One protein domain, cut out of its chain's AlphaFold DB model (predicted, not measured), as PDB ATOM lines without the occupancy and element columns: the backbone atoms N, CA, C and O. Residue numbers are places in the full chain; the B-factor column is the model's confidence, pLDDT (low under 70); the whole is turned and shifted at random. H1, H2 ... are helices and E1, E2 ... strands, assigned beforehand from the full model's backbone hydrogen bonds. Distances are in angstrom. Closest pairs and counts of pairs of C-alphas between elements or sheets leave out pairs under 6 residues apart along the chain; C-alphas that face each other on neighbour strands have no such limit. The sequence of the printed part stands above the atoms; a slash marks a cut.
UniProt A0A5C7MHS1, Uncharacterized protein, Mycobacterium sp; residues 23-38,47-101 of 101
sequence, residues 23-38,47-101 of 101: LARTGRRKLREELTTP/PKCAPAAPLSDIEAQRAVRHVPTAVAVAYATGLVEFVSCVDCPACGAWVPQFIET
ATOM      1  N   LEU A  23      41.871   1.162 -27.287       86.50
ATOM      2  CA  LEU A  23      40.685   0.375 -26.925       86.50
ATOM      3  C   LEU A  23      39.862   0.964 -25.769       86.50
ATOM      4  O   LEU A  23      38.644   1.044 -25.881       86.50
ATOM      5  N   ALA A  24      40.491   1.446 -24.697       88.06
ATOM      6  CA  ALA A  24      39.768   2.067 -23.587       88.06
ATOM      7  C   ALA A  24      39.068   3.362 -24.029       88.06
ATOM      8  O   ALA A  24      37.951   3.651 -23.602       88.06
ATOM      9  N   ARG A  25      39.697   4.140 -24.924       88.69
ATOM     10  CA  ARG A  25      39.057   5.319 -25.535       88.69
ATOM     11  C   ARG A  25      37.875   4.917 -26.414       88.69
ATOM     12  O   ARG A  25      36.833   5.561 -26.333       88.69
ATOM     13  N   THR A  26      38.018   3.851 -27.199       92.19
ATOM     14  CA  THR A  26      36.928   3.297 -28.010       92.19
ATOM     15  C   THR A  26      35.749   2.870 -27.140       92.19
ATOM     16  O   THR A  26      34.634   3.293 -27.420       92.19
ATOM     17  N   GLY A  27      35.975   2.110 -26.065       91.31
ATOM     18  CA  GLY A  27      34.896   1.664 -25.179       91.31
ATOM     19  C   GLY A  27      34.173   2.818 -24.496       91.31
ATOM     20  O   GLY A  27      32.950   2.886 -24.526       91.31
ATOM     21  N   ARG A  28      34.922   3.798 -23.979       92.62
ATOM     22  CA  ARG A  28      34.353   5.024 -23.398       92.62
ATOM     23  C   ARG A  28      33.534   5.839 -24.404       92.62
ATOM     24  O   ARG A  28      32.507   6.398 -24.034       92.62
ATOM     25  N   ARG A  29      33.975   5.912 -25.667       91.44
ATOM     26  CA  ARG A  29      33.225   6.582 -26.740       91.44
ATOM     27  C   ARG A  29      31.936   5.831 -27.069       91.44
ATOM     28  O   ARG A  29      30.891   6.465 -27.067       91.44
ATOM     29  N   LYS A  30      32.012   4.511 -27.278       91.50
ATOM     30  CA  LYS A  30      30.837   3.659 -27.532       91.50
ATOM     31  C   LYS A  30      29.796   3.812 -26.421       91.50
ATOM     32  O   LYS A  30      28.634   4.050 -26.709       91.50
ATOM     33  N   LEU A  31      30.233   3.787 -25.161       90.31
ATOM     34  CA  LEU A  31      29.334   3.950 -24.020       90.31
ATOM     35  C   LEU A  31      28.696   5.345 -23.984       90.31
ATOM     36  O   LEU A  31      27.517   5.477 -23.686       90.31
ATOM     37  N   ARG A  32      29.454   6.405 -24.294       91.69
ATOM     38  CA  ARG A  32      28.900   7.765 -24.386       91.69
ATOM     39  C   ARG A  32      27.841   7.865 -25.481       91.69
ATOM     40  O   ARG A  32      26.816   8.499 -25.260       91.69
ATOM     41  N   GLU A  33      28.097   7.273 -26.642       90.06
ATOM     42  CA  GLU A  33      27.133   7.209 -27.744       90.06
ATOM     43  C   GLU A  33      25.867   6.463 -27.302       90.06
ATOM     44  O   GLU A  33      24.776   6.991 -27.480       90.06
ATOM     45  N   GLU A  34      25.997   5.315 -26.632       88.12
ATOM     46  CA  GLU A  34      24.853   4.556 -26.106       88.12
ATOM     47  C   GLU A  34      24.041   5.360 -25.077       88.12
ATOM     48  O   GLU A  34      22.823   5.449 -25.188       88.12
ATOM     49  N   LEU A  35      24.705   6.036 -24.135       87.12
ATOM     50  CA  LEU A  35      24.049   6.839 -23.095       87.12
ATOM     51  C   LEU A  35      23.347   8.101 -23.623       87.12
ATOM     52  O   LEU A  35      22.430   8.599 -22.974       87.12
ATOM     53  N   THR A  36      23.803   8.647 -24.752       88.75
ATOM     54  CA  THR A  36      23.251   9.873 -25.365       88.75
ATOM     55  C   THR A  36      22.287   9.587 -26.512       88.75
ATOM     56  O   THR A  36      21.575  10.488 -26.959       88.75
ATOM     57  N   THR A  37      22.232   8.342 -26.986       81.81
ATOM     58  CA  THR A  37      21.287   7.924 -28.017       81.81
ATOM     59  C   THR A  37      19.951   7.601 -27.353       81.81
ATOM     60  O   THR A  37      19.924   6.839 -26.387       81.81
ATOM     61  N   PRO A  38      18.823   8.152 -27.836       63.69
ATOM     62  CA  PRO A  38      17.514   7.731 -27.358       63.69
ATOM     63  C   PRO A  38      17.361   6.230 -27.601       63.69
ATOM     64  O   PRO A  38      17.337   5.782 -28.748       63.69
ATOM     65  N   PRO A  47      12.127   4.645 -12.688       53.25
ATOM     66  CA  PRO A  47      13.013   5.813 -12.636       53.25
ATOM     67  C   PRO A  47      14.335   5.557 -11.887       53.25
ATOM     68  O   PRO A  47      15.190   6.436 -11.831       53.25
ATOM     69  N   LYS A  48      14.497   4.370 -11.284       54.06
ATOM     70  CA  LYS A  48      15.725   3.912 -10.620       54.06
ATOM     71  C   LYS A  48      16.598   2.989 -11.469       54.06
ATOM     72  O   LYS A  48      17.773   2.856 -11.150       54.06
ATOM     73  N   CYS A  49      16.047   2.310 -12.476       51.31
ATOM     74  CA  CYS A  49      16.763   1.236 -13.180       51.31
ATOM     75  C   CYS A  49      17.338   1.665 -14.534       51.31
ATOM     76  O   CYS A  49      18.215   0.983 -15.056       51.31
ATOM     77  N   ALA A  50      16.885   2.789 -15.087       53.94
ATOM     78  CA  ALA A  50      17.436   3.387 -16.297       53.94
ATOM     79  C   ALA A  50      17.156   4.897 -16.293       53.94
ATOM     80  O   ALA A  50      16.135   5.320 -15.742       53.94
ATOM     81  N   PRO A  51      18.009   5.732 -16.909       53.88
ATOM     82  CA  PRO A  51      17.597   7.092 -17.203       53.88
ATOM     83  C   PRO A  51      16.409   7.020 -18.181       53.88
ATOM     84  O   PRO A  51      16.516   6.455 -19.267       53.88
ATOM     85  N   ALA A  52      15.253   7.554 -17.771       55.31
ATOM     86  CA  ALA A  52      14.003   7.533 -18.548       55.31
ATOM     87  C   ALA A  52      14.091   8.307 -19.882       55.31
ATOM     88  O   ALA A  52      13.206   8.221 -20.729       55.31
ATOM     89  N   ALA A  53      15.170   9.067 -20.064       61.66
ATOM     90  CA  ALA A  53      15.542   9.763 -21.281       61.66
ATOM     91  C   ALA A  53      17.055   9.589 -21.501       61.66
ATOM     92  O   ALA A  53      17.783   9.425 -20.518       61.66
ATOM     93  N   PRO A  54      17.553   9.651 -22.750       74.88
ATOM     94  CA  PRO A  54      18.991   9.700 -23.000       74.88
ATOM     95  C   PRO A  54      19.647  10.808 -22.168       74.88
ATOM     96  O   PRO A  54      19.104  11.909 -22.034       74.88
ATOM     97  N   LEU A  55      20.815  10.506 -21.602       83.94
ATOM     98  CA  LEU A  55      21.581  11.465 -20.815       83.94
ATOM     99  C   LEU A  55      22.014  12.633 -21.699       83.94
ATOM    100  O   LEU A  55      22.331  12.462 -22.879       83.94
ATOM    101  N   SER A  56      22.109  13.827 -21.111       87.44
ATOM    102  CA  SER A  56      22.785  14.925 -21.793       87.44
ATOM    103  C   SER A  56      24.256  14.575 -22.027       87.44
ATOM    104  O   SER A  56      24.867  13.797 -21.290       87.44
ATOM    105  N   ASP A  57      24.870  15.203 -23.027       86.44
ATOM    106  CA  ASP A  57      26.276  14.957 -23.341       86.44
ATOM    107  C   ASP A  57      27.206  15.194 -22.136       86.44
ATOM    108  O   ASP A  57      28.156  14.445 -21.907       86.44
ATOM    109  N   ILE A  58      26.899  16.203 -21.316       87.38
ATOM    110  CA  ILE A  58      27.653  16.532 -20.102       87.38
ATOM    111  C   ILE A  58      27.499  15.427 -19.049       87.38
ATOM    112  O   ILE A  58      28.482  15.043 -18.412       87.38
ATOM    113  N   GLU A  59      26.290  14.901 -18.859       87.69
ATOM    114  CA  GLU A  59      26.038  13.798 -17.928       87.69
ATOM    115  C   GLU A  59      26.716  12.511 -18.391       87.69
ATOM    116  O   GLU A  59      27.378  11.855 -17.589       87.69
ATOM    117  N   ALA A  60      26.651  12.194 -19.685       88.94
ATOM    118  CA  ALA A  60      27.328  11.033 -20.250       88.94
ATOM    119  C   ALA A  60      28.857  11.149 -20.131       88.94
ATOM    120  O   ALA A  60      29.531  10.194 -19.745       88.94
ATOM    121  N   GLN A  61      29.430  12.334 -20.377       89.69
ATOM    122  CA  GLN A  61      30.857  12.582 -20.148       89.69
ATOM    123  C   GLN A  61      31.254  12.384 -18.682       89.69
ATOM    124  O   GLN A  61      32.324  11.838 -18.407       89.69
ATOM    125  N   ARG A  62      30.419  12.833 -17.736       88.50
ATOM    126  CA  ARG A  62      30.646  12.603 -16.302       88.50
ATOM    127  C   ARG A  62      30.559  11.118 -15.972       88.50
ATOM    128  O   ARG A  62      31.456  10.615 -15.307       88.50
ATOM    129  N   ALA A  63      29.572  10.409 -16.511       88.69
ATOM    130  CA  ALA A  63      29.379   8.988 -16.257       88.69
ATOM    131  C   ALA A  63      30.556   8.134 -16.731       88.69
ATOM    132  O   ALA A  63      31.098   7.308 -16.000       88.69
ATOM    133  N   VAL A  64      31.040   8.410 -17.939       90.44
ATOM    134  CA  VAL A  64      32.155   7.688 -18.557       90.44
ATOM    135  C   VAL A  64      33.478   7.880 -17.793       90.44
ATOM    136  O   VAL A  64      34.368   7.031 -17.883       90.44
ATOM    137  N   ARG A  65      33.623   8.949 -16.992       89.00
ATOM    138  CA  ARG A  65      34.793   9.144 -16.108       89.00
ATOM    139  C   ARG A  65      34.844   8.156 -14.947       89.00
ATOM    140  O   ARG A  65      35.931   7.933 -14.429       89.00
ATOM    141  N   HIS A  66      33.714   7.565 -14.564       87.62
ATOM    142  CA  HIS A  66      33.671   6.528 -13.535       87.62
ATOM    143  C   HIS A  66      34.045   5.143 -14.067       87.62
ATOM    144  O   HIS A  66      34.178   4.218 -13.273       87.62
ATOM    145  N   VAL A  67      34.226   4.984 -15.386       88.69
ATOM    146  CA  VAL A  67      34.518   3.687 -16.005       88.69
ATOM    147  C   VAL A  67      36.022   3.388 -15.942       88.69
ATOM    148  O   VAL A  67      36.821   4.061 -16.625       88.69
ATOM    149  N   PRO A  68      36.432   2.344 -15.192       88.69
ATOM    150  CA  PRO A  68      37.824   1.927 -15.127       88.69
ATOM    151  C   PRO A  68      38.353   1.541 -16.510       88.69
ATOM    152  O   PRO A  68      37.621   1.037 -17.359       88.69
ATOM    153  N   THR A  69      39.652   1.736 -16.742       89.00
ATOM    154  CA  THR A  69      40.281   1.420 -18.037       89.00
ATOM    155  C   THR A  69      40.059  -0.038 -18.458       89.00
ATOM    156  O   THR A  69      39.766  -0.274 -19.625       89.00
ATOM    157  N   ALA A  70      40.141  -1.000 -17.531       89.81
ATOM    158  CA  ALA A  70      39.912  -2.418 -17.824       89.81
ATOM    159  C   ALA A  70      38.476  -2.691 -18.304       89.81
ATOM    160  O   ALA A  70      38.289  -3.343 -19.325       89.81
ATOM    161  N   VAL A  71      37.480  -2.109 -17.630       90.50
ATOM    162  CA  VAL A  71      36.062  -2.221 -18.010       90.50
ATOM    163  C   VAL A  71      35.813  -1.559 -19.361       90.50
ATOM    164  O   VAL A  71      35.150  -2.130 -20.216       90.50
ATOM    165  N   ALA A  72      36.411  -0.390 -19.609       91.06
ATOM    166  CA  ALA A  72      36.310   0.269 -20.905       91.06
ATOM    167  C   ALA A  72      36.895  -0.586 -22.042       91.06
ATOM    168  O   ALA A  72      36.337  -0.609 -23.134       91.06
ATOM    169  N   VAL A  73      38.004  -1.297 -21.807       91.62
ATOM    170  CA  VAL A  73      38.552  -2.246 -22.788       91.62
ATOM    171  C   VAL A  73      37.615  -3.437 -22.968       91.62
ATOM    172  O   VAL A  73      37.278  -3.739 -24.107       91.62
ATOM    173  N   ALA A  74      37.154  -4.055 -21.878       91.75
ATOM    174  CA  ALA A  74      36.242  -5.197 -21.917       91.75
ATOM    175  C   ALA A  74      34.952  -4.872 -22.686       91.75
ATOM    176  O   ALA A  74      34.519  -5.641 -23.539       91.75
ATOM    177  N   TYR A  75      34.390  -3.684 -22.467       91.88
ATOM    178  CA  TYR A  75      33.207  -3.209 -23.175       91.88
ATOM    179  C   TYR A  75      33.507  -2.894 -24.654       91.88
ATOM    180  O   TYR A  75      32.701  -3.159 -25.547       91.88
ATOM    181  N   ALA A  76      34.706  -2.385 -24.967       92.25
ATOM    182  CA  ALA A  76      35.130  -2.196 -26.356       92.25
ATOM    183  C   ALA A  76      35.240  -3.527 -27.120       92.25
ATOM    184  O   ALA A  76      34.904  -3.563 -28.305       92.25
ATOM    185  N   THR A  77      35.698  -4.589 -26.450       91.31
ATOM    186  CA  THR A  77      35.877  -5.935 -27.015       91.31
ATOM    187  C   THR A  77      34.635  -6.820 -26.914       91.31
ATOM    188  O   THR A  77      34.663  -7.925 -27.444       91.31
ATOM    189  N   GLY A  78      33.564  -6.356 -26.261       90.69
ATOM    190  CA  GLY A  78      32.325  -7.119 -26.085       90.69
ATOM    191  C   GLY A  78      32.423  -8.259 -25.069       90.69
ATOM    192  O   GLY A  78      31.713  -9.237 -25.219       90.69
ATOM    193  N   LEU A  79      33.318  -8.150 -24.082       91.62
ATOM    194  CA  LEU A  79      33.409  -9.077 -22.940       91.62
ATOM    195  C   LEU A  79      32.449  -8.703 -21.802       91.62
ATOM    196  O   LEU A  79      32.215  -9.497 -20.897       91.62
ATOM    197  N   VAL A  80      31.962  -7.461 -21.812       92.31
ATOM    198  CA  VAL A  80      30.935  -6.984 -20.890       92.31
ATOM    199  C   VAL A  80      29.904  -6.155 -21.647       92.31
ATOM    200  O   VAL A  80      30.244  -5.474 -22.620       92.31
ATOM    201  N   GLU A  81      28.670  -6.174 -21.161       89.25
ATOM    202  CA  GLU A  81      27.540  -5.406 -21.679       89.25
ATOM    203  C   GLU A  81      27.097  -4.353 -20.657       89.25
ATOM    204  O   GLU A  81      27.193  -4.569 -19.448       89.25
ATOM    205  N   PHE A  82      26.649  -3.194 -21.140       88.44
ATOM    206  CA  PHE A  82      26.070  -2.145 -20.305       88.44
ATOM    207  C   PHE A  82      24.614  -2.490 -19.970       88.44
ATOM    208  O   PHE A  82      23.845  -2.835 -20.858       88.44
ATOM    209  N   VAL A  83      24.225  -2.380 -18.695       85.62
ATOM    210  CA  VAL A  83      22.882  -2.804 -18.248       85.62
ATOM    211  C   VAL A  83      22.080  -1.666 -17.635       85.62
ATOM    212  O   VAL A  83      20.878  -1.552 -17.864       85.62
ATOM    213  N   SER A  84      22.716  -0.828 -16.817       84.00
ATOM    214  CA  SER A  84      22.033   0.247 -16.097       84.00
ATOM    215  C   SER A  84      23.014   1.301 -15.592       84.00
ATOM    216  O   SER A  84      24.229   1.119 -15.635       84.00
ATOM    217  N   CYS A  85      22.491   2.415 -15.084       85.44
ATOM    218  CA  CYS A  85      23.272   3.398 -14.338       85.44
ATOM    219  C   CYS A  85      22.740   3.511 -12.909       85.44
ATOM    220  O   CYS A  85      21.533   3.443 -12.689       85.44
ATOM    221  N   VAL A  86      23.636   3.757 -11.956       84.75
ATOM    222  CA  VAL A  86      23.290   4.119 -10.569       84.75
ATOM    223  C   VAL A  86      23.848   5.498 -10.232       84.75
ATOM    224  O   VAL A  86      24.770   5.962 -10.899       84.75
ATOM    225  N   ASP A  87      23.317   6.173  -9.219       83.81
ATOM    226  CA  ASP A  87      23.881   7.440  -8.759       83.81
ATOM    227  C   ASP A  87      25.201   7.228  -8.001       83.81
ATOM    228  O   ASP A  87      25.373   6.295  -7.215       83.81
ATOM    229  N   CYS A  88      26.174   8.103  -8.249       84.44
ATOM    230  CA  CYS A  88      27.386   8.160  -7.453       84.44
ATOM    231  C   CYS A  88      27.087   8.917  -6.152       84.44
ATOM    232  O   CYS A  88      26.822  10.122  -6.218       84.44
ATOM    233  N   PRO A  89      27.252   8.309  -4.965       80.12
ATOM    234  CA  PRO A  89      26.979   8.994  -3.700       80.12
ATOM    235  C   PRO A  89      27.966  10.138  -3.406       80.12
ATOM    236  O   PRO A  89      27.704  10.978  -2.552       80.12
ATOM    237  N   ALA A  90      29.108  10.178  -4.104       80.50
ATOM    238  CA  ALA A  90      30.157  11.176  -3.903       80.50
ATOM    239  C   ALA A  90      29.947  12.462  -4.722       80.50
ATOM    240  O   ALA A  90      30.200  13.557  -4.225       80.50
ATOM    241  N   CYS A  91      29.517  12.346  -5.982       82.00
ATOM    242  CA  CYS A  91      29.410  13.485  -6.904       82.00
ATOM    243  C   CYS A  91      28.029  13.635  -7.559       82.00
ATOM    244  O   CYS A  91      27.831  14.566  -8.340       82.00
ATOM    245  N   GLY A  92      27.095  12.721  -7.284       82.25
ATOM    246  CA  GLY A  92      25.762  12.691  -7.887       82.25
ATOM    247  C   GLY A  92      25.747  12.370  -9.383       82.25
ATOM    248  O   GLY A  92      24.697  12.462 -10.008       82.25
ATOM    249  N   ALA A  93      26.891  12.029  -9.988       85.62
ATOM    250  CA  ALA A  93      26.948  11.623 -11.389       85.62
ATOM    251  C   ALA A  93      26.478  10.176 -11.567       85.62
ATOM    252  O   ALA A  93      26.600   9.360 -10.658       85.62
ATOM    253  N   TRP A  94      26.007   9.842 -12.764       87.00
ATOM    254  CA  TRP A  94      25.674   8.468 -13.122       87.00
ATOM    255  C   TRP A  94      26.919   7.577 -13.162       87.00
ATOM    256  O   TRP A  94      27.964   7.980 -13.660       87.00
ATOM    257  N   VAL A  95      26.804   6.350 -12.668       89.38
ATOM    258  CA  VAL A  95      27.848   5.325 -12.690       89.38
ATOM    259  C   VAL A  95      27.333   4.136 -13.497       89.38
ATOM    260  O   VAL A  95      26.436   3.430 -13.021       89.38
ATOM    261  N   PRO A  96      27.885   3.895 -14.697       89.44
ATOM    262  CA  PRO A  96      27.489   2.769 -15.533       89.44
ATOM    263  C   PRO A  96      27.779   1.424 -14.857       89.44
ATOM    264  O   PRO A  96      28.853   1.234 -14.282       89.44
ATOM    265  N   GLN A  97      26.826   0.501 -14.948       88.75
ATOM    266  CA  GLN A  97      26.915  -0.878 -14.481       88.75
ATOM    267  C   GLN A  97      27.038  -1.822 -15.673       88.75
ATOM    268  O   GLN A  97      26.385  -1.628 -16.703       88.75
ATOM    269  N   PHE A  98      27.864  -2.851 -15.506       90.25
ATOM    270  CA  PHE A  98      28.170  -3.823 -16.546       90.25
ATOM    271  C   PHE A  98      28.015  -5.247 -16.024       90.25
ATOM    272  O   PHE A  98      28.247  -5.497 -14.840       90.25
ATOM    273  N   ILE A  99      27.685  -6.170 -16.922       90.56
ATOM    274  CA  ILE A  99      27.710  -7.617 -16.676       90.56
ATOM    275  C   ILE A  99      28.639  -8.293 -17.677       90.56
ATOM    276  O   ILE A  99      28.848  -7.768 -18.769       90.56
ATOM    277  N   GLU A 100      29.199  -9.441 -17.310       90.94
ATOM    278  CA  GLU A 100      29.916 -10.303 -18.255       90.94
ATOM    279  C   GLU A 100      28.930 -10.916 -19.262       90.94
ATOM    280  O   GLU A 100      27.795 -11.234 -18.901       90.94
ATOM    281  N   THR A 101      29.369 -11.036 -20.516       76.56
ATOM    282  CA  THR A 101      28.609 -11.623 -21.639       76.56
ATOM    283  C   THR A 101      28.838 -13.116 -21.787       76.56
ATOM    284  O   THR A 101      30.020 -13.520 -21.677       76.56
TER     285      THR A 101
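What this domain is: This is residues 23 to 38 and 47 to 101 of the 101 residues of an uncharacterized protein of Mycobacterium sp (UniProt A0A5C7MHS1). A two-stranded antiparallel hairpin, E1 and E2, has three helices gathered on one side of it. H1 is in the middle of the helices, with H2 toward the turn of the hairpin and H3 toward its open end. The 71 printed residues include three named helices and two named strands, in the order H1 H2 H3 E1 E2; the class is mixed, helices and strands. The whole is compact and rounded, with a radius of gyration of the C-alphas of 11.2 A and spans of 29 by 26 by 21 A.

How they stand to each other: E1, residues 80 to 87, and E2, residues 94 to 100, form a hairpin, antiparallel at 151 degrees. N 83 and O 97 are 3.0 A apart and N 95 and O 86 are 2.7 A apart, both within hydrogen-bond range. E1 bends by 61 degrees at residue 83. H2, residues 57 to 64, comes closest to E2 at the C-alphas of Ala 63 and Trp 94, 4.9 A apart. H3, residues 69 to 77, comes closest to E1 at the C-alphas of Ala 74 and Val 80, 5.7 A apart. H1, residues 23 to 36, touches H3 about perpendicular at 76 degrees, the closest C-alphas being those of Gly 27 and Ala 76, 4.0 A. H1 touches H2 at a steep tilt of 46 degrees, opposite ways, closest at the C-alphas of Arg 32 and Ala 60, 5.5 A. H2 and H3 are apart. In H1, H2 and H3 every O i to N i+4 pair is within hydrogen-bond range.

Where its parts are: H1 begins at C-alpha 23, (40.685, 0.375, -26.925), and is 19.9 A long. H2 is 10.5 A, H3 12.4 A and E1 20.1 A long. E2, 19.9 A long, ends at C-alpha 100, (29.916, -10.303, -18.255).

The domain as a whole: The C-alphas of Leu 23 and Pro 47 are the two farthest apart, 31.6 A. Residues 39 to 46 are not printed, and C-alphas 38 and 47 are 15.5 A apart across this cut. The links H2 to H3 and H3 to E1 are tight. The mean pLDDT of the printed part is 84.3, with residue 38 and residues 47 to 53 under 70.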